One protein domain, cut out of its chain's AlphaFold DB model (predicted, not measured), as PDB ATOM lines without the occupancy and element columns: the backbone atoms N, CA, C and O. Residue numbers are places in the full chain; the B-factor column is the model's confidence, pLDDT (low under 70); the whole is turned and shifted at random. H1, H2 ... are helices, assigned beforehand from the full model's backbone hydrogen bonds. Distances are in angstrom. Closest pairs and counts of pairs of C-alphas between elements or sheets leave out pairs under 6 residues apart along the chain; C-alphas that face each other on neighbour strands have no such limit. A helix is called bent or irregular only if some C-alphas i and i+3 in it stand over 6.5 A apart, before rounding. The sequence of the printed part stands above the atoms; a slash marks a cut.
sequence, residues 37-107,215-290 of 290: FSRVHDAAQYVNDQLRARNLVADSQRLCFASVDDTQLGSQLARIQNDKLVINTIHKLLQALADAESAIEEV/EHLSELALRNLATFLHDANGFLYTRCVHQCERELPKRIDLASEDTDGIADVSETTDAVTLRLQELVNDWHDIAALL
ATOM      1  N   PHE A  37     123.506 143.716 136.496       68.88
ATOM      2  CA  PHE A  37     122.971 142.596 137.250       68.88
ATOM      3  C   PHE A  37     121.593 142.964 137.794       68.88
ATOM      4  O   PHE A  37     121.416 144.016 138.410       68.88
ATOM      5  N   SER A  38     120.609 142.098 137.553       71.06
ATOM      6  CA  SER A  38     119.255 142.289 138.088       71.06
ATOM      7  C   SER A  38     119.209 142.006 139.592       71.06
ATOM      8  O   SER A  38     118.375 142.563 140.301       71.06
ATOM      9  N   ARG A  39     120.127 141.167 140.091       76.06
ATOM     10  CA  ARG A  39     120.237 140.776 141.499       76.06
ATOM     11  C   ARG A  39     121.654 141.013 142.015       76.06
ATOM     12  O   ARG A  39     122.628 140.812 141.296       76.06
ATOM     13  N   VAL A  40     121.762 141.402 143.289       74.75
ATOM     14  CA  VAL A  40     123.051 141.595 143.986       74.75
ATOM     15  C   VAL A  40     123.841 140.284 144.046       74.75
ATOM     16  O   VAL A  40     125.056 140.295 143.892       74.75
ATOM     17  N   HIS A  41     123.148 139.149 144.180       76.31
ATOM     18  CA  HIS A  41     123.774 137.829 144.205       76.31
ATOM     19  C   HIS A  41     124.489 137.487 142.890       76.31
ATOM     20  O   HIS A  41     125.623 137.021 142.923       76.31
ATOM     21  N   ASP A  42     123.886 137.799 141.738       79.94
ATOM     22  CA  ASP A  42     124.501 137.554 140.427       79.94
ATOM     23  C   ASP A  42     125.764 138.413 140.248       79.94
ATOM     24  O   ASP A  42     126.783 137.948 139.738       79.94
ATOM     25  N   ALA A  43     125.712 139.665 140.718       77.94
ATOM     26  CA  ALA A  43     126.849 140.580 140.699       77.94
ATOM     27  C   ALA A  43     127.990 140.085 141.597       77.94
ATOM     28  O   ALA A  43     129.155 140.085 141.201       77.94
ATOM     29  N   ALA A  44     127.648 139.619 142.796       78.00
ATOM     30  CA  ALA A  44     128.587 139.032 143.736       78.00
ATOM     31  C   ALA A  44     129.224 137.753 143.196       78.00
ATOM     32  O   ALA A  44     130.433 137.561 143.317       78.00
ATOM     33  N   GLN A  45     128.423 136.885 142.579       81.75
ATOM     34  CA  GLN A  45     128.901 135.659 141.958       81.75
ATOM     35  C   GLN A  45     129.877 135.974 140.826       81.75
ATOM     36  O   GLN A  45     130.963 135.404 140.793       81.75
ATOM     37  N   TYR A  46     129.547 136.947 139.974       84.00
ATOM     38  CA  TYR A  46     130.454 137.422 138.935       84.00
ATOM     39  C   TYR A  46     131.783 137.933 139.509       84.00
ATOM     40  O   TYR A  46     132.845 137.544 139.027       84.00
ATOM     41  N   VAL A  47     131.748 138.770 140.551       80.81
ATOM     42  CA  VAL A  47     132.975 139.264 141.199       80.81
ATOM     43  C   VAL A  47     133.785 138.112 141.794       80.81
ATOM     44  O   VAL A  47     134.993 138.050 141.583       80.81
ATOM     45  N   ASN A  48     133.137 137.160 142.469       79.38
ATOM     46  CA  ASN A  48     133.802 135.976 143.013       79.38
ATOM     47  C   ASN A  48     134.450 135.116 141.921       79.38
ATOM     48  O   ASN A  48     135.538 134.587 142.131       79.38
ATOM     49  N   ASP A  49     133.796 134.964 140.771       82.06
ATOM     50  CA  ASP A  49     134.338 134.206 139.645       82.06
ATOM     51  C   ASP A  49     135.527 134.937 138.999       82.06
ATOM     52  O   ASP A  49     136.515 134.292 138.655       82.06
ATOM     53  N   GLN A  50     135.495 136.272 138.919       80.12
ATOM     54  CA  GLN A  50     136.631 137.086 138.461       80.12
ATOM     55  C   GLN A  50     137.825 137.023 139.423       80.12
ATOM     56  O   GLN A  50     138.971 136.889 138.998       80.12
ATOM     57  N   LEU A  51     137.560 137.075 140.727       77.06
ATOM     58  CA  LEU A  51     138.581 136.924 141.760       77.06
ATOM     59  C   LEU A  51     139.222 135.527 141.727       77.06
ATOM     60  O   LEU A  51     140.447 135.415 141.808       77.06
ATOM     61  N   ARG A  52     138.416 134.470 141.535       81.75
ATOM     62  CA  ARG A  52     138.904 133.088 141.365       81.75
ATOM     63  C   ARG A  52     139.699 132.907 140.077       81.75
ATOM     64  O   ARG A  52     140.759 132.296 140.112       81.75
ATOM     65  N   ALA A  53     139.239 133.470 138.958       79.62
ATOM     66  CA  ALA A  53     139.944 133.388 137.678       79.62
ATOM     67  C   ALA A  53     141.376 133.951 137.751       79.62
ATOM     68  O   ALA A  53     142.245 133.520 136.999       79.62
ATOM     69  N   ARG A  54     141.619 134.883 138.679       71.56
ATOM     70  CA  ARG A  54     142.920 135.513 138.921       71.56
ATOM     71  C   ARG A  54     143.696 134.925 140.101       71.56
ATOM     72  O   ARG A  54     144.728 135.474 140.467       71.56
ATOM     73  N   ASN A  55     143.218 133.834 140.706       76.00
ATOM     74  CA  ASN A  55     143.797 133.223 141.911       76.00
ATOM     75  C   ASN A  55     143.981 134.205 143.087       76.00
ATOM     76  O   ASN A  55     144.821 133.985 143.956       76.00
ATOM     77  N   LEU A  56     143.194 135.285 143.139       71.12
ATOM     78  CA  LEU A  56     143.264 136.270 144.225       71.12
ATOM     79  C   LEU A  56     142.571 135.770 145.499       71.12
ATOM     80  O   LEU A  56     142.720 136.357 146.570       71.12
ATOM     81  N   VAL A  57     141.781 134.702 145.384       68.62
ATOM     82  CA  VAL A  57     140.934 134.174 146.451       68.62
ATOM     83  C   VAL A  57     140.974 132.651 146.418       68.62
ATOM     84  O   VAL A  57     140.899 132.049 145.347       68.62
ATOM     85  N   ALA A  58     141.090 132.030 147.593       70.31
ATOM     86  CA  ALA A  58     141.003 130.579 147.730       70.31
ATOM     87  C   ALA A  58     139.588 130.087 147.386       70.31
ATOM     88  O   ALA A  58     138.609 130.765 147.681       70.31
ATOM     89  N   ASP A  59     139.448 128.872 146.847       67.94
ATOM     90  CA  ASP A  59     138.141 128.325 146.432       67.94
ATOM     91  C   ASP A  59     137.080 128.287 147.550       67.94
ATOM     92  O   ASP A  59     135.872 128.281 147.279       67.94
ATOM     93  N   SER A  60     137.537 128.268 148.805       66.81
ATOM     94  CA  SER A  60     136.722 128.276 150.020       66.81
ATOM     95  C   SER A  60     136.218 129.661 150.431       66.81
ATOM     96  O   SER A  60     135.236 129.749 151.165       66.81
ATOM     97  N   GLN A  61     136.854 130.739 149.974       67.69
ATOM     98  CA  GLN A  61     136.493 132.107 150.323       67.69
ATOM     99  C   GLN A  61     135.589 132.687 149.235       67.69
ATOM    100  O   GLN A  61     135.932 132.724 148.054       67.69
ATOM    101  N   ARG A  62     134.392 133.126 149.623       72.62
ATOM    102  CA  ARG A  62     133.425 133.737 148.708       72.62
ATOM    103  C   ARG A  62     132.804 134.946 149.376       72.62
ATOM    104  O   ARG A  62     132.360 134.853 150.518       72.62
ATOM    105  N   LEU A  63     132.741 136.061 148.655       68.31
ATOM    106  CA  LEU A  63     131.953 137.211 149.069       68.31
ATOM    107  C   LEU A  63     130.481 136.807 149.065       68.31
ATOM    108  O   LEU A  63     129.905 136.529 148.008       68.31
ATOM    109  N   CYS A  64     129.893 136.755 150.254       67.06
ATOM    110  CA  CYS A  64     128.481 136.485 150.457       67.06
ATOM    111  C   CYS A  64     127.802 137.793 150.855       67.06
ATOM    112  O   CYS A  64     128.101 138.358 151.904       67.06
ATOM    113  N   PHE A  65     126.874 138.254 150.022       70.12
ATOM    114  CA  PHE A  65     126.019 139.397 150.328       70.12
ATOM    115  C   PHE A  65     124.636 138.883 150.714       70.12
ATOM    116  O   PHE A  65     124.190 137.852 150.199       70.12
ATOM    117  N   ALA A  66     123.968 139.574 151.635       64.31
ATOM    118  CA  ALA A  66     122.665 139.145 152.121       64.31
ATOM    119  C   ALA A  66     121.634 139.209 150.979       64.31
ATOM    120  O   ALA A  66     121.431 140.264 150.376       64.31
ATOM    121  N   SER A  67     120.975 138.087 150.665       57.78
ATOM    122  CA  SER A  67     119.777 138.117 149.825       57.78
ATOM    123  C   SER A  67     118.597 138.492 150.708       57.78
ATOM    124  O   SER A  67     118.267 137.761 151.639       57.78
ATOM    125  N   VAL A  68     117.992 139.642 150.441       58.31
ATOM    126  CA  VAL A  68     116.863 140.138 151.228       58.31
ATOM    127  C   VAL A  68     115.572 139.710 150.546       58.31
ATOM    128  O   VAL A  68     115.389 139.991 149.363       58.31
ATOM    129  N   ASP A  69     114.694 139.035 151.289       56.28
ATOM    130  CA  ASP A  69     113.300 138.840 150.888       56.28
ATOM    131  C   ASP A  69     112.565 140.188 150.950       56.28
ATOM    132  O   ASP A  69     112.747 140.961 151.897       56.28
ATOM    133  N   ASP A  70     111.705 140.466 149.964       52.75
ATOM    134  CA  ASP A  70     111.025 141.762 149.758       52.75
ATOM    135  C   ASP A  70     110.250 142.292 150.989       52.75
ATOM    136  O   ASP A  70     109.892 143.468 151.051       52.75
ATOM    137  N   THR A  71     110.018 141.462 152.008       53.81
ATOM    138  CA  THR A  71     109.267 141.793 153.226       53.81
ATOM    139  C   THR A  71     110.062 142.576 154.282       53.81
ATOM    140  O   THR A  71     109.446 143.203 155.141       53.81
ATOM    141  N   GLN A  72     111.402 142.609 154.225       58.09
ATOM    142  CA  GLN A  72     112.262 143.359 155.169       58.09
ATOM    143  C   GLN A  72     113.078 144.479 154.505       58.09
ATOM    144  O   GLN A  72     114.073 144.963 155.049       58.09
ATOM    145  N   LEU A  73     112.646 144.919 153.323       59.59
ATOM    146  CA  LEU A  73     113.401 145.829 152.464       59.59
ATOM    147  C   LEU A  73     113.743 147.171 153.140       59.59
ATOM    148  O   LEU A  73     114.802 147.728 152.880       59.59
ATOM    149  N   GLY A  74     112.879 147.679 154.026       61.66
ATOM    150  CA  GLY A  74     113.013 149.015 154.623       61.66
ATOM    151  C   GLY A  74     114.236 149.200 155.528       61.66
ATOM    152  O   GLY A  74     114.976 150.164 155.356       61.66
ATOM    153  N   SER A  75     114.489 148.277 156.461       65.19
ATOM    154  CA  SER A  75     115.646 148.362 157.372       65.19
ATOM    155  C   SER A  75     116.954 147.916 156.715       65.19
ATOM    156  O   SER A  75     118.032 148.302 157.158       65.19
ATOM    157  N   GLN A  76     116.869 147.130 155.640       70.31
ATOM    158  CA  GLN A  76     118.033 146.560 154.960       70.31
ATOM    159  C   GLN A  76     118.466 147.359 153.722       70.31
ATOM    160  O   GLN A  76     119.508 147.066 153.140       70.31
ATOM    161  N   LEU A  77     117.724 148.401 153.330       72.69
ATOM    162  CA  LEU A  77     117.985 149.169 152.110       72.69
ATOM    163  C   LEU A  77     119.366 149.838 152.104       72.69
ATOM    164  O   LEU A  77     120.075 149.749 151.102       72.69
ATOM    165  N   ALA A  78     119.768 150.450 153.222       74.25
ATOM    166  CA  ALA A  78     121.091 151.060 153.371       74.25
ATOM    167  C   ALA A  78     122.212 150.017 153.226       74.25
ATOM    168  O   ALA A  78     123.191 150.239 152.517       74.25
ATOM    169  N   ARG A  79     122.020 148.824 153.803       75.00
ATOM    170  CA  ARG A  79     122.955 147.701 153.670       75.00
ATOM    171  C   ARG A  79     123.058 147.213 152.224       75.00
ATOM    172  O   ARG A  79     124.160 147.070 151.713       75.00
ATOM    173  N   ILE A  80     121.930 147.041 151.532       74.31
ATOM    174  CA  ILE A  80     121.902 146.641 150.112       74.31
ATOM    175  C   ILE A  80     122.593 147.691 149.228       74.31
ATOM    176  O   ILE A  80     123.252 147.344 148.246       74.31
ATOM    177  N   GLN A  81     122.424 148.981 149.530       78.44
ATOM    178  CA  GLN A  81     123.113 150.051 148.808       78.44
ATOM    179  C   GLN A  81     124.625 149.991 149.035       78.44
ATOM    180  O   GLN A  81     125.367 150.050 148.055       78.44
ATOM    181  N   ASN A  82     125.069 149.785 150.275       78.44
ATOM    182  CA  ASN A  82     126.483 149.599 150.593       78.44
ATOM    183  C   ASN A  82     127.065 148.369 149.878       78.44
ATOM    184  O   ASN A  82     128.101 148.478 149.230       78.44
ATOM    185  N   ASP A  83     126.358 147.237 149.881       77.94
ATOM    186  CA  ASP A  83     126.768 146.019 149.171       77.94
ATOM    187  C   ASP A  83     126.939 146.270 147.661       77.94
ATOM    188  O   ASP A  83     127.929 145.866 147.052       77.94
ATOM    189  N   LYS A  84     126.003 147.003 147.041       81.19
ATOM    190  CA  LYS A  84     126.101 147.401 145.627       81.19
ATOM    191  C   LYS A  84     127.287 148.320 145.363       81.19
ATOM    192  O   LYS A  84     127.924 148.178 144.317       81.19
ATOM    193  N   LEU A  85     127.556 149.262 146.266       81.19
ATOM    194  CA  LEU A  85     128.715 150.142 146.164       81.19
ATOM    195  C   LEU A  85     129.990 149.307 146.206       81.19
ATOM    196  O   LEU A  85     130.724 149.341 145.227       81.19
ATOM    197  N   VAL A  86     130.172 148.466 147.230       80.56
ATOM    198  CA  VAL A  86     131.326 147.561 147.379       80.56
ATOM    199  C   VAL A  86     131.545 146.715 146.124       80.56
ATOM    200  O   VAL A  86     132.650 146.684 145.580       80.56
ATOM    201  N   ILE A  87     130.494 146.059 145.621       79.50
ATOM    202  CA  ILE A  87     130.580 145.229 144.412       79.50
ATOM    203  C   ILE A  87     131.024 146.059 143.202       79.50
ATOM    204  O   ILE A  87     131.867 145.614 142.421       79.50
ATOM    205  N   ASN A  88     130.484 147.268 143.041       82.44
ATOM    206  CA  ASN A  88     130.844 148.155 141.940       82.44
ATOM    207  C   ASN A  88     132.300 148.632 142.047       82.44
ATOM    208  O   ASN A  88     133.000 148.644 141.036       82.44
ATOM    209  N   THR A  89     132.780 148.993 143.240       80.62
ATOM    210  CA  THR A  89     134.173 149.424 143.443       80.62
ATOM    211  C   THR A  89     135.140 148.280 143.170       80.62
ATOM    212  O   THR A  89     136.084 148.463 142.407       80.62
ATOM    213  N   ILE A  90     134.868 147.075 143.686       81.31
ATOM    214  CA  ILE A  90     135.701 145.891 143.416       81.31
ATOM    215  C   ILE A  90     135.702 145.566 141.921       81.31
ATOM    216  O   ILE A  90     136.756 145.316 141.343       81.31
ATOM    217  N   HIS A  91     134.545 145.612 141.257       81.25
ATOM    218  CA  HIS A  91     134.479 145.389 139.816       81.25
ATOM    219  C   HIS A  91     135.309 146.416 139.034       81.25
ATOM    220  O   HIS A  91     136.056 146.031 138.133       81.25
ATOM    221  N   LYS A  92     135.211 147.705 139.384       82.31
ATOM    222  CA  LYS A  92     136.013 148.770 138.767       82.31
ATOM    223  C   LYS A  92     137.505 148.576 139.013       82.31
ATOM    224  O   LYS A  92     138.269 148.753 138.072       82.31
ATOM    225  N   LEU A  93     137.906 148.185 140.222       76.62
ATOM    226  CA  LEU A  93     139.298 147.868 140.555       76.62
ATOM    227  C   LEU A  93     139.811 146.702 139.707       76.62
ATOM    228  O   LEU A  93     140.860 146.813 139.083       76.62
ATOM    229  N   LEU A  94     139.041 145.617 139.600       79.00
ATOM    230  CA  LEU A  94     139.404 144.468 138.769       79.00
ATOM    231  C   LEU A  94     139.495 144.831 137.283       79.00
ATOM    232  O   LEU A  94     140.404 144.360 136.599       79.00
ATOM    233  N   GLN A  95     138.578 145.663 136.785       80.69
ATOM    234  CA  GLN A  95     138.598 146.119 135.399       80.69
ATOM    235  C   GLN A  95     139.793 147.034 135.131       80.69
ATOM    236  O   GLN A  95     140.509 146.816 134.163       80.69
ATOM    237  N   ALA A  96     140.045 148.010 136.002       74.56
ATOM    238  CA  ALA A  96     141.189 148.904 135.879       74.56
ATOM    239  C   ALA A  96     142.517 148.134 135.955       74.56
ATOM    240  O   ALA A  96     143.443 148.446 135.217       74.56
ATOM    241  N   LEU A  97     142.581 147.079 136.772       75.50
ATOM    242  CA  LEU A  97     143.719 146.164 136.818       75.50
ATOM    243  C   LEU A  97     143.888 145.412 135.487       75.50
ATOM    244  O   LEU A  97     144.993 145.348 134.968       75.50
ATOM    245  N   ALA A  98     142.803 144.907 134.881       75.19
ATOM    246  CA  ALA A  98     142.857 144.275 133.553       75.19
ATOM    247  C   ALA A  98     143.316 145.243 132.451       75.19
ATOM    248  O   ALA A  98     144.104 144.889 131.572       75.19
ATOM    249  N   ASP A  99     142.821 146.476 132.501       73.44
ATOM    250  CA  ASP A  99     143.190 147.526 131.557       73.44
ATOM    251  C   ASP A  99     144.676 147.913 131.734       73.44
ATOM    252  O   ASP A  99     145.366 148.170 130.751       73.44
ATOM    253  N   ALA A 100     145.194 147.893 132.968       69.88
ATOM    254  CA  ALA A 100     146.606 148.129 133.262       69.88
ATOM    255  C   ALA A 100     147.508 146.970 132.798       69.88
ATOM    256  O   ALA A 100     148.516 147.217 132.142       69.88
ATOM    257  N   GLU A 101     147.128 145.715 133.068       72.69
ATOM    258  CA  GLU A 101     147.843 144.517 132.598       72.69
ATOM    259  C   GLU A 101     147.940 144.495 131.064       72.69
ATOM    260  O   GLU A 101     149.024 144.347 130.501       72.69
ATOM    261  N   SER A 102     146.821 144.732 130.372       71.56
ATOM    262  CA  SER A 102     146.793 144.767 128.903       71.56
ATOM    263  C   SER A 102     147.599 145.928 128.311       71.56
ATOM    264  O   SER A 102     148.224 145.764 127.263       71.56
ATOM    265  N   ALA A 103     147.648 147.085 128.979       65.25
ATOM    266  CA  ALA A 103     148.486 148.203 128.553       65.25
ATOM    267  C   ALA A 103     149.989 147.885 128.651       65.25
ATOM    268  O   ALA A 103     150.762 148.375 127.828       65.25
ATOM    269  N   ILE A 104     150.402 147.063 129.619       64.25
ATOM    270  CA  ILE A 104     151.793 146.613 129.777       64.25
ATOM    271  C   ILE A 104     152.131 145.539 128.728       64.25
ATOM    272  O   ILE A 104     153.183 145.603 128.089       64.25
ATOM    273  N   GLU A 105     151.220 144.596 128.468       61.53
ATOM    274  CA  GLU A 105     151.415 143.555 127.448       61.53
ATOM    275  C   GLU A 105     151.493 144.117 126.017       61.53
ATOM    276  O   GLU A 105     152.332 143.666 125.237       61.53
ATOM    277  N   GLU A 106     150.701 145.140 125.661       57.19
ATOM    278  CA  GLU A 106     150.774 145.795 124.340       57.19
ATOM    279  C   GLU A 106     152.140 146.460 124.075       57.19
ATOM    280  O   GLU A 106     152.581 146.526 122.926       57.19
ATOM    281  N   VAL A 107     152.832 146.925 125.121       52.41
ATOM    282  CA  VAL A 107     154.190 147.490 125.010       52.41
ATOM    283  C   VAL A 107     155.235 146.381 124.841       52.41
ATOM    284  O   VAL A 107     156.213 146.558 124.113       52.41
ATOM    285  N   GLU A 215     158.761 149.881 134.187       72.12
ATOM    286  CA  GLU A 215     158.176 148.536 134.180       72.12
ATOM    287  C   GLU A 215     158.192 147.946 135.590       72.12
ATOM    288  O   GLU A 215     157.154 147.501 136.078       72.12
ATOM    289  N   HIS A 216     159.325 148.052 136.287       72.12
ATOM    290  CA  HIS A 216     159.464 147.564 137.652       72.12
ATOM    291  C   HIS A 216     158.500 148.249 138.632       72.12
ATOM    292  O   HIS A 216     157.842 147.570 139.421       72.12
ATOM    293  N   LEU A 217     158.362 149.577 138.559       70.25
ATOM    294  CA  LEU A 217     157.423 150.332 139.392       70.25
ATOM    295  C   LEU A 217     155.968 149.968 139.084       70.25
ATOM    296  O   LEU A 217     155.170 149.794 140.005       70.25
ATOM    297  N   SER A 218     155.622 149.804 137.805       72.00
ATOM    298  CA  SER A 218     154.273 149.391 137.404       72.00
ATOM    299  C   SER A 218     153.936 147.979 137.887       72.00
ATOM    300  O   SER A 218     152.845 147.741 138.402       72.00
ATOM    301  N   GLU A 219     154.895 147.055 137.812       74.38
ATOM    302  CA  GLU A 219     154.742 145.692 138.312       74.38
ATOM    303  C   GLU A 219     154.576 145.681 139.837       74.38
ATOM    304  O   GLU A 219     153.716 144.979 140.374       74.38
ATOM    305  N   LEU A 220     155.364 146.493 140.544       76.75
ATOM    306  CA  LEU A 220     155.281 146.631 141.993       76.75
ATOM    307  C   LEU A 220     153.927 147.213 142.422       76.75
ATOM    308  O   LEU A 220     153.298 146.678 143.336       76.75
ATOM    309  N   ALA A 221     153.430 148.237 141.725       73.50
ATOM    310  CA  ALA A 221     152.108 148.810 141.972       73.50
ATOM    311  C   ALA A 221     150.988 147.771 141.781       73.50
ATOM    312  O   ALA A 221     150.100 147.648 142.627       73.50
ATOM    313  N   LEU A 222     151.054 146.961 140.718       76.56
ATOM    314  CA  LEU A 222     150.081 145.893 140.477       76.56
ATOM    315  C   LEU A 222     150.138 144.796 141.548       76.56
ATOM    316  O   LEU A 222     149.091 144.331 142.002       76.56
ATOM    317  N   ARG A 223     151.334 144.411 142.008       79.25
ATOM    318  CA  ARG A 223     151.498 143.445 143.109       79.25
ATOM    319  C   ARG A 223     150.941 143.972 144.428       79.25
ATOM    320  O   ARG A 223     150.257 143.234 145.143       79.25
ATOM    321  N   ASN A 224     151.188 145.243 144.737       80.62
ATOM    322  CA  ASN A 224     150.638 145.881 145.927       80.62
ATOM    323  C   ASN A 224     149.108 145.921 145.863       80.62
ATOM    324  O   ASN A 224     148.444 145.547 146.827       80.62
ATOM    325  N   LEU A 225     148.539 146.270 144.706       80.25
ATOM    326  CA  LEU A 225     147.093 146.272 144.501       80.25
ATOM    327  C   LEU A 225     146.479 144.868 144.617       80.25
ATOM    328  O   LEU A 225     145.421 144.707 145.222       80.25
ATOM    329  N   ALA A 226     147.132 143.839 144.074       77.44
ATOM    330  CA  ALA A 226     146.685 142.455 144.216       77.44
ATOM    331  C   ALA A 226     146.665 142.013 145.690       77.44
ATOM    332  O   ALA A 226     145.697 141.399 146.142       77.44
ATOM    333  N   THR A 227     147.700 142.382 146.450       81.19
ATOM    334  CA  THR A 227     147.792 142.113 147.894       81.19
ATOM    335  C   THR A 227     146.688 142.848 148.658       81.19
ATOM    336  O   THR A 227     145.976 142.241 149.453       81.19
ATOM    337  N   PHE A 228     146.455 144.123 148.340       85.44
ATOM    338  CA  PHE A 228     145.348 144.896 148.900       85.44
ATOM    339  C   PHE A 228     143.987 144.263 148.625       85.44
ATOM    340  O   PHE A 228     143.173 144.149 149.534       85.44
ATOM    341  N   LEU A 229     143.725 143.828 147.389       80.94
ATOM    342  CA  LEU A 229     142.464 143.175 147.039       80.94
ATOM    343  C   LEU A 229     142.258 141.877 147.829       80.94
ATOM    344  O   LEU A 229     141.126 141.572 148.214       80.94
ATOM    345  N   HIS A 230     143.334 141.137 148.098       80.50
ATOM    346  CA  HIS A 230     143.290 139.956 148.952       80.50
ATOM    347  C   HIS A 230     142.894 140.317 150.393       80.50
ATOM    348  O   HIS A 230     141.962 139.725 150.943       80.50
ATOM    349  N   ASP A 231     143.524 141.339 150.973       82.88
ATOM    350  CA  ASP A 231     143.230 141.809 152.332       82.88
ATOM    351  C   ASP A 231     141.825 142.417 152.453       82.88
ATOM    352  O   ASP A 231     141.090 142.117 153.396       82.88
ATOM    353  N   ALA A 232     141.412 143.214 151.465       82.12
ATOM    354  CA  ALA A 232     140.075 143.785 151.335       82.12
ATOM    355  C   ALA A 232     139.001 142.696 151.294       82.12
ATOM    356  O   ALA A 232     137.988 142.779 151.994       82.12
ATOM    357  N   ASN A 233     139.234 141.638 150.516       79.56
ATOM    358  CA  ASN A 233     138.341 140.491 150.483       79.56
ATOM    359  C   ASN A 233     138.335 139.739 151.821       79.56
ATOM    360  O   ASN A 233     137.272 139.368 152.312       79.56
ATOM    361  N   GLY A 234     139.500 139.559 152.447       78.81
ATOM    362  CA  GLY A 234     139.614 138.962 153.776       78.81
ATOM    363  C   GLY A 234     138.814 139.726 154.833       78.81
ATOM    364  O   GLY A 234     138.120 139.101 155.636       78.81
ATOM    365  N   PHE A 235     138.865 141.060 154.806       83.75
ATOM    366  CA  PHE A 235     138.071 141.943 155.661       83.75
ATOM    367  C   PHE A 235     136.568 141.774 155.413       83.75
ATOM    368  O   PHE A 235     135.819 141.495 156.353       83.75
ATOM    369  N   LEU A 236     136.131 141.869 154.153       79.56
ATOM    370  CA  LEU A 236     134.722 141.717 153.781       79.56
ATOM    371  C   LEU A 236     134.188 140.333 154.147       79.56
ATOM    372  O   LEU A 236     133.104 140.227 154.708       79.56
ATOM    373  N   TYR A 237     134.956 139.271 153.907       76.88
ATOM    374  CA  TYR A 237     134.578 137.916 154.290       76.88
ATOM    375  C   TYR A 237     134.390 137.801 155.806       76.88
ATOM    376  O   TYR A 237     133.341 137.349 156.264       76.88
ATOM    377  N   THR A 238     135.353 138.274 156.607       79.75
ATOM    378  CA  THR A 238     135.220 138.248 158.074       79.75
ATOM    379  C   THR A 238     134.038 139.067 158.573       79.75
ATOM    380  O   THR A 238     133.310 138.622 159.459       79.75
ATOM    381  N   ARG A 239     133.784 140.223 157.964       77.81
ATOM    382  CA  ARG A 239     132.703 141.106 158.380       77.81
ATOM    383  C   ARG A 239     131.328 140.577 157.971       77.81
ATOM    384  O   ARG A 239     130.412 140.539 158.784       77.81
ATOM    385  N   CYS A 240     131.173 140.135 156.726       70.69
ATOM    386  CA  CYS A 240     129.892 139.688 156.180       70.69
ATOM    387  C   CYS A 240     129.509 138.276 156.643       70.69
ATOM    388  O   CYS A 240     128.326 138.019 156.858       70.69
ATOM    389  N   VAL A 241     130.482 137.367 156.794       72.88
ATOM    390  CA  VAL A 241     130.232 135.961 157.159       72.88
ATOM    391  C   VAL A 241     130.323 135.748 158.664       72.88
ATOM    392  O   VAL A 241     129.436 135.128 159.245       72.88
ATOM    393  N   HIS A 242     131.375 136.263 159.302       73.75
ATOM    394  CA  HIS A 242     131.622 136.022 160.724       73.75
ATOM    395  C   HIS A 242     131.066 137.123 161.635       73.75
ATOM    396  O   HIS A 242     131.032 136.924 162.844       73.75
ATOM    397  N   GLN A 243     130.595 138.249 161.074       75.31
ATOM    398  CA  GLN A 243     130.110 139.414 161.834       75.31
ATOM    399  C   GLN A 243     131.142 139.918 162.855       75.31
ATOM    400  O   GLN A 243     130.789 140.483 163.885       75.31
ATOM    401  N   CYS A 244     132.429 139.697 162.573       75.38
ATOM    402  CA  CYS A 244     133.518 140.160 163.417       75.38
ATOM    403  C   CYS A 244     134.010 141.521 162.936       75.38
ATOM    404  O   CYS A 244     134.225 141.729 161.738       75.38
ATOM    405  N   GLU A 245     134.248 142.421 163.884       70.94
ATOM    406  CA  GLU A 245     134.972 143.661 163.639       70.94
ATOM    407  C   GLU A 245     136.450 143.315 163.436       70.94
ATOM    408  O   GLU A 245     137.137 142.858 164.349       70.94
ATOM    409  N   ARG A 246     136.924 143.454 162.199       73.50
ATOM    410  CA  ARG A 246     138.337 143.317 161.845       73.50
ATOM    411  C   ARG A 246     138.903 144.705 161.577       73.50
ATOM    412  O   ARG A 246     138.175 145.596 161.155       73.50
ATOM    413  N   GLU A 247     140.196 144.885 161.805       79.62
ATOM    414  CA  GLU A 247     140.880 146.120 161.426       79.62
ATOM    415  C   GLU A 247     140.795 146.333 159.908       79.62
ATOM    416  O   GLU A 247     140.914 145.384 159.124       79.62
ATOM    417  N   LEU A 248     140.564 147.586 159.502       81.00
ATOM    418  CA  LEU A 248     140.571 147.970 158.095       81.00
ATOM    419  C   LEU A 248     141.960 147.657 157.500       81.00
ATOM    420  O   LEU A 248     142.969 147.962 158.146       81.00
ATOM    421  N   PRO A 249     142.044 147.101 156.277       83.69
ATOM    422  CA  PRO A 249     143.312 146.968 155.570       83.69
ATOM    423  C   PRO A 249     144.062 148.302 155.517       83.69
ATOM    424  O   PRO A 249     143.449 149.372 155.483       83.69
ATOM    425  N   LYS A 250     145.395 148.247 155.513       82.81
ATOM    426  CA  LYS A 250     146.224 149.455 155.435       82.81
ATOM    427  C   LYS A 250     146.046 150.117 154.069       82.81
ATOM    428  O   LYS A 250     145.999 149.424 153.054       82.81
ATOM    429  N   ARG A 251     145.975 151.452 154.061       79.75
ATOM    430  CA  ARG A 251     146.004 152.240 152.823       79.75
ATOM    431  C   ARG A 251     147.323 151.989 152.102       79.75
ATOM    432  O   ARG A 251     148.377 151.981 152.735       79.75
ATOM    433  N   ILE A 252     147.231 151.743 150.801       81.12
ATOM    434  CA  ILE A 252     148.385 151.576 149.924       81.12
ATOM    435  C   ILE A 252     148.500 152.821 149.060       81.12
ATOM    436  O   ILE A 252     147.512 153.238 148.459       81.12
ATOM    437  N   ASP A 253     149.711 153.360 148.965       79.00
ATOM    438  CA  ASP A 253     150.047 154.418 148.023       79.00
ATOM    439  C   ASP A 253     150.674 153.797 146.769       79.00
ATOM    440  O   ASP A 253     151.751 153.200 146.800       79.00
ATOM    441  N   LEU A 254     149.940 153.874 145.659       72.06
ATOM    442  CA  LEU A 254     150.349 153.418 144.329       72.06
ATOM    443  C   LEU A 254     151.037 154.532 143.525       72.06
ATOM    444  O   LEU A 254     151.650 154.254 142.493       72.06
ATOM    445  N   ALA A 255     150.927 155.785 143.975       65.81
ATOM    446  CA  ALA A 255     151.640 156.920 143.407       65.81
ATOM    447  C   ALA A 255     153.040 156.991 144.037       65.81
ATOM    448  O   ALA A 255     153.181 157.274 145.222       65.81
ATOM    449  N   SER A 256     154.076 156.686 143.256       58.44
ATOM    450  CA  SER A 256     155.465 156.862 143.689       58.44
ATOM    451  C   SER A 256     155.787 158.357 143.773       58.44
ATOM    452  O   SER A 256     155.686 159.061 142.770       58.44
ATOM    453  N   GLU A 257     156.193 158.828 144.955       53.50
ATOM    454  CA  GLU A 257     156.556 160.231 145.221       53.50
ATOM    455  C   GLU A 257     157.842 160.697 144.496       53.50
ATOM    456  O   GLU A 257     158.132 161.886 144.475       53.50
ATOM    457  N   ASP A 258     158.584 159.807 143.822       50.00
ATOM    458  CA  ASP A 258     159.943 160.088 143.320       50.00
ATOM    459  C   ASP A 258     160.043 160.376 141.803       50.00
ATOM    460  O   ASP A 258     161.096 160.199 141.186       50.00
ATOM    461  N   THR A 259     158.973 160.843 141.152       51.50
ATOM    462  CA  THR A 259     158.972 161.125 139.694       51.50
ATOM    463  C   THR A 259     159.124 162.606 139.320       51.50
ATOM    464  O   THR A 259     158.680 163.037 138.260       51.50
ATOM    465  N   ASP A 260     159.864 163.384 140.112       46.22
ATOM    466  CA  ASP A 260     160.100 164.828 139.894       46.22
ATOM    467  C   ASP A 260     160.927 165.188 138.629       46.22
ATOM    468  O   ASP A 260     161.244 166.350 138.376       46.22
ATOM    469  N   GLY A 261     161.289 164.211 137.786       50.44
ATOM    470  CA  GLY A 261     162.197 164.415 136.648       50.44
ATOM    471  C   GLY A 261     161.717 163.958 135.267       50.44
ATOM    472  O   GLY A 261     162.494 164.062 134.313       50.44
ATOM    473  N   ILE A 262     160.504 163.407 135.113       52.41
ATOM    474  CA  ILE A 262     160.099 162.703 133.874       52.41
ATOM    475  C   ILE A 262     158.729 163.185 133.363       52.41
ATOM    476  O   ILE A 262     157.787 162.416 133.205       52.41
ATOM    477  N   ALA A 263     158.623 164.481 133.066       50.88
ATOM    478  CA  ALA A 263     157.353 165.124 132.713       50.88
ATOM    479  C   ALA A 263     156.796 164.799 131.305       50.88
ATOM    480  O   ALA A 263     155.619 165.038 131.063       50.88
ATOM    481  N   ASP A 264     157.586 164.266 130.363       48.38
ATOM    482  CA  ASP A 264     157.226 164.392 128.931       48.38
ATOM    483  C   ASP A 264     156.731 163.096 128.239       48.38
ATOM    484  O   ASP A 264     156.289 163.124 127.095       48.38
ATOM    485  N   VAL A 265     156.794 161.926 128.899       49.88
ATOM    486  CA  VAL A 265     156.403 160.623 128.283       49.88
ATOM    487  C   VAL A 265     155.606 159.705 129.239       49.88
ATOM    488  O   VAL A 265     155.235 158.580 128.884       49.88
ATOM    489  N   SER A 266     155.320 160.170 130.461       56.06
ATOM    490  CA  SER A 266     154.735 159.363 131.549       56.06
ATOM    491  C   SER A 266     153.216 159.526 131.726       56.06
ATOM    492  O   SER A 266     152.591 158.814 132.503       56.06
ATOM    493  N   GLU A 267     152.573 160.380 130.929       59.22
ATOM    494  CA  GLU A 267     151.171 160.774 131.137       59.22
ATOM    495  C   GLU A 267     150.182 159.589 131.171       59.22
ATOM    496  O   GLU A 267     149.209 159.605 131.917       59.22
ATOM    497  N   THR A 268     150.427 158.515 130.406       60.97
ATOM    498  CA  THR A 268     149.478 157.393 130.315       60.97
ATOM    499  C   THR A 268     149.559 156.389 131.458       60.97
ATOM    500  O   THR A 268     148.522 155.858 131.839       60.97
ATOM    501  N   THR A 269     150.750 156.079 131.986       63.91
ATOM    502  CA  THR A 269     150.849 155.160 133.141       63.91
ATOM    503  C   THR A 269     150.486 155.874 134.419       63.91
ATOM    504  O   THR A 269     149.795 155.289 135.243       63.91
ATOM    505  N   ASP A 270     150.861 157.144 134.528       70.69
ATOM    506  CA  ASP A 270     150.596 157.938 135.721       70.69
ATOM    507  C   ASP A 270     149.096 158.214 135.840       70.69
ATOM    508  O   ASP A 270     148.517 158.086 136.911       70.69
ATOM    509  N   ALA A 271     148.406 158.451 134.719       71.50
ATOM    510  CA  ALA A 271     146.947 158.528 134.717       71.50
ATOM    511  C   ALA A 271     146.271 157.213 135.161       71.50
ATOM    512  O   ALA A 271     145.215 157.247 135.795       71.50
ATOM    513  N   VAL A 272     146.846 156.051 134.831       72.31
ATOM    514  CA  VAL A 272     146.299 154.746 135.243       72.31
ATOM    515  C   VAL A 272     146.553 154.494 136.727       72.31
ATOM    516  O   VAL A 272     145.626 154.084 137.423       72.31
ATOM    517  N   THR A 273     147.757 154.769 137.233       76.25
ATOM    518  CA  THR A 273     148.087 154.600 138.658       76.25
ATOM    519  C   THR A 273     147.310 155.577 139.537       76.25
ATOM    520  O   THR A 273     146.771 155.152 140.555       76.25
ATOM    521  N   LEU A 274     147.134 156.833 139.113       81.06
ATOM    522  CA  LEU A 274     146.284 157.812 139.802       81.06
ATOM    523  C   LEU A 274     144.829 157.343 139.876       81.06
ATOM    524  O   LEU A 274     144.224 157.352 140.945       81.06
ATOM    525  N   ARG A 275     144.277 156.850 138.764       80.25
ATOM    526  CA  ARG A 275     142.911 156.311 138.747       80.25
ATOM    527  C   ARG A 275     142.760 155.073 139.636       80.25
ATOM    528  O   ARG A 275     141.709 154.881 140.243       80.25
ATOM    529  N   LEU A 276     143.777 154.214 139.699       80.56
ATOM    530  CA  LEU A 276     143.793 153.078 140.623       80.56
ATOM    531  C   LEU A 276     143.837 153.555 142.079       80.56
ATOM    532  O   LEU A 276     143.092 153.022 142.898       80.56
ATOM    533  N   GLN A 277     144.629 154.585 142.381       86.00
ATOM    534  CA  GLN A 277     144.702 155.188 143.711       86.00
ATOM    535  C   GLN A 277     143.354 155.775 144.150       86.00
ATOM    536  O   GLN A 277     142.916 155.533 145.271       86.00
ATOM    537  N   GLU A 278     142.660 156.493 143.264       85.38
ATOM    538  CA  GLU A 278     141.310 157.006 143.532       85.38
ATOM    539  C   GLU A 278     140.339 155.877 143.898       85.38
ATOM    540  O   GLU A 278     139.622 155.975 144.888       85.38
ATOM    541  N   LEU A 279     140.357 154.762 143.160       83.81
ATOM    542  CA  LEU A 279     139.481 153.624 143.450       83.81
ATOM    543  C   LEU A 279     139.838 152.905 144.762       83.81
ATOM    544  O   LEU A 279     138.949 152.359 145.418       83.81
ATOM    545  N   VAL A 280     141.120 152.880 145.141       87.31
ATOM    546  CA  VAL A 280     141.563 152.373 146.450       87.31
ATOM    547  C   VAL A 280     141.039 153.279 147.565       87.31
ATOM    548  O   VAL A 280     140.490 152.780 148.549       87.31
ATOM    549  N   ASN A 281     141.122 154.599 147.391       87.44
ATOM    550  CA  ASN A 281     140.576 155.569 148.341       87.44
ATOM    551  C   ASN A 281     139.052 155.433 148.478       87.44
ATOM    552  O   ASN A 281     138.561 155.293 149.597       87.44
ATOM    553  N   ASP A 282     138.329 155.351 147.357       84.44
ATOM    554  CA  ASP A 282     136.883 155.100 147.333       84.44
ATOM    555  C   ASP A 282     136.530 153.827 148.116       84.44
ATOM    556  O   ASP A 282     135.553 153.789 148.864       84.44
ATOM    557  N   TRP A 283     137.323 152.760 147.953       88.06
ATOM    558  CA  TRP A 283     137.108 151.520 148.693       88.06
ATOM    559  C   TRP A 283     137.268 151.723 150.202       88.06
ATOM    560  O   TRP A 283     136.433 151.231 150.960       88.06
ATOM    561  N   HIS A 284     138.292 152.456 150.647       85.25
ATOM    562  CA  HIS A 284     138.488 152.743 152.070       85.25
ATOM    563  C   HIS A 284     137.361 153.581 152.661       85.25
ATOM    564  O   HIS A 284     136.922 153.299 153.776       85.25
ATOM    565  N   ASP A 285     136.880 154.576 151.921       84.00
ATOM    566  CA  ASP A 285     135.779 155.426 152.367       84.00
ATOM    567  C   ASP A 285     134.484 154.612 152.485       84.00
ATOM    568  O   ASP A 285     133.767 154.724 153.478       84.00
ATOM    569  N   ILE A 286     134.224 153.699 151.542       80.94
ATOM    570  CA  ILE A 286     133.102 152.755 151.637       80.94
ATOM    571  C   ILE A 286     133.294 151.793 152.818       80.94
ATOM    572  O   ILE A 286     132.348 151.544 153.562       80.94
ATOM    573  N   ALA A 287     134.500 151.258 153.020       80.81
ATOM    574  CA  ALA A 287     134.787 150.317 154.099       80.81
ATOM    575  C   ALA A 287     134.633 150.944 155.495       80.81
ATOM    576  O   ALA A 287     134.239 150.241 156.425       80.81
ATOM    577  N   ALA A 288     134.897 152.247 155.632       81.31
ATOM    578  CA  ALA A 288     134.678 153.006 156.862       81.31
ATOM    579  C   ALA A 288     133.188 153.260 157.172       81.31
ATOM    580  O   ALA A 288     132.841 153.504 158.325       81.31
ATOM    581  N   LEU A 289     132.315 153.216 156.158       77.56
ATOM    582  CA  LEU A 289     130.860 153.384 156.302       77.56
ATOM    583  C   LEU A 289     130.115 152.073 156.580       77.56
ATOM    584  O   LEU A 289     128.945 152.104 156.969       77.56
ATOM    585  N   LEU A 290     130.760 150.937 156.312       71.88
ATOM    586  CA  LEU A 290     130.253 149.620 156.688       71.88
ATOM    587  C   LEU A 290     130.306 149.467 158.196       71.88
ATOM    588  O   LEU A 290     129.451 148.713 158.721       71.88
TER     589      LEU A 290
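AT A GLANCE: This is residues 37 to 107 and 215 to 290 of the 290 residues of the protein "LAMI_0G06414g1_1" of Lachancea mirantina (UniProt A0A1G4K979). Three long helices, H2, H3 and H4, stand side by side as a bundle whose centres make a triangle, with H3 held more loosely than the other two, and the shorter H1 packs on H2. Residues 69 to 75 stick out at one end and residues 260 to 267 at the other. The printed part has 147 residues with four named helices, in the order H1, H2, H3, H4, and no named strand; its class is all helix. The whole is compact, with a radius of gyration of the C-alphas of 16.9 A, and spans 59 by 27 by 25 A; without the two stretches that stick out, the body spans 47 by 27 by 25 A.

HOW THE PARTS SIT: Start with H1, residues 40 to 53, which touches residues 83 to 94 of H2, residues 70 to 107. Their closest C-alphas are those of Val 47 and His 91, 6.5 A apart, and they run the same way at a shallow tilt of 30 degrees. H2 has a kink of 81 degrees near residue 77 and is irregular, with C-alphas 71 and 74 at 8.3 A. Across the cut, look at H3, residues 215 to 242: it is close to H2 but not clearly touching, and the closest C-alphas, of Leu 97 and Leu 222, are 7.3 A apart. H2 and H3 run opposite ways at a shallow tilt of 18 degrees. Last, find H4, residues 267 to 289, which touches residues 82 to 100 of H2; the closest C-alphas, of Thr 89 and Trp 283, are 6.4 A apart. H2 and H4 run opposite ways at a shallow tilt of 21 degrees. H3 and H4 are close but not clearly touching, with Ala 221 and Thr 273 closest at 7.8 A between C-alphas. They run the same way at a shallow tilt of 16 degrees. H1 is apart from both H3 and H4. In H1, H3 and H4 every O i to N i+4 pair is within hydrogen-bond range; in H2, 28 of 34 are.

IN THESE COORDINATES: Find C-alpha 40 at (123.051, 141.595, 143.986); from there H1 runs 19.8 A to C-alpha 53. H2 spans 50.1 A from C-alpha 70 to C-alpha 107 at (154.190, 147.490, 125.010). H3 spans 39.6 A, and H4 33.2 A, ending at C-alpha 289 at (130.860, 153.384, 156.302).

THE WHOLE: The C-alphas farthest apart, of Thr 71 and Gly 261, are 59.9 A apart. Residues 108 to 214 are not printed; C-alphas 107 and 215 are 10.1 A apart across this cut. Both links printed whole are long: residues 54 to 69 and residues 243 to 266. The mean pLDDT of the printed part is 73.2, and 38 residues are under 70, among them 66 to 75, 103 to 107 and 255 to 269.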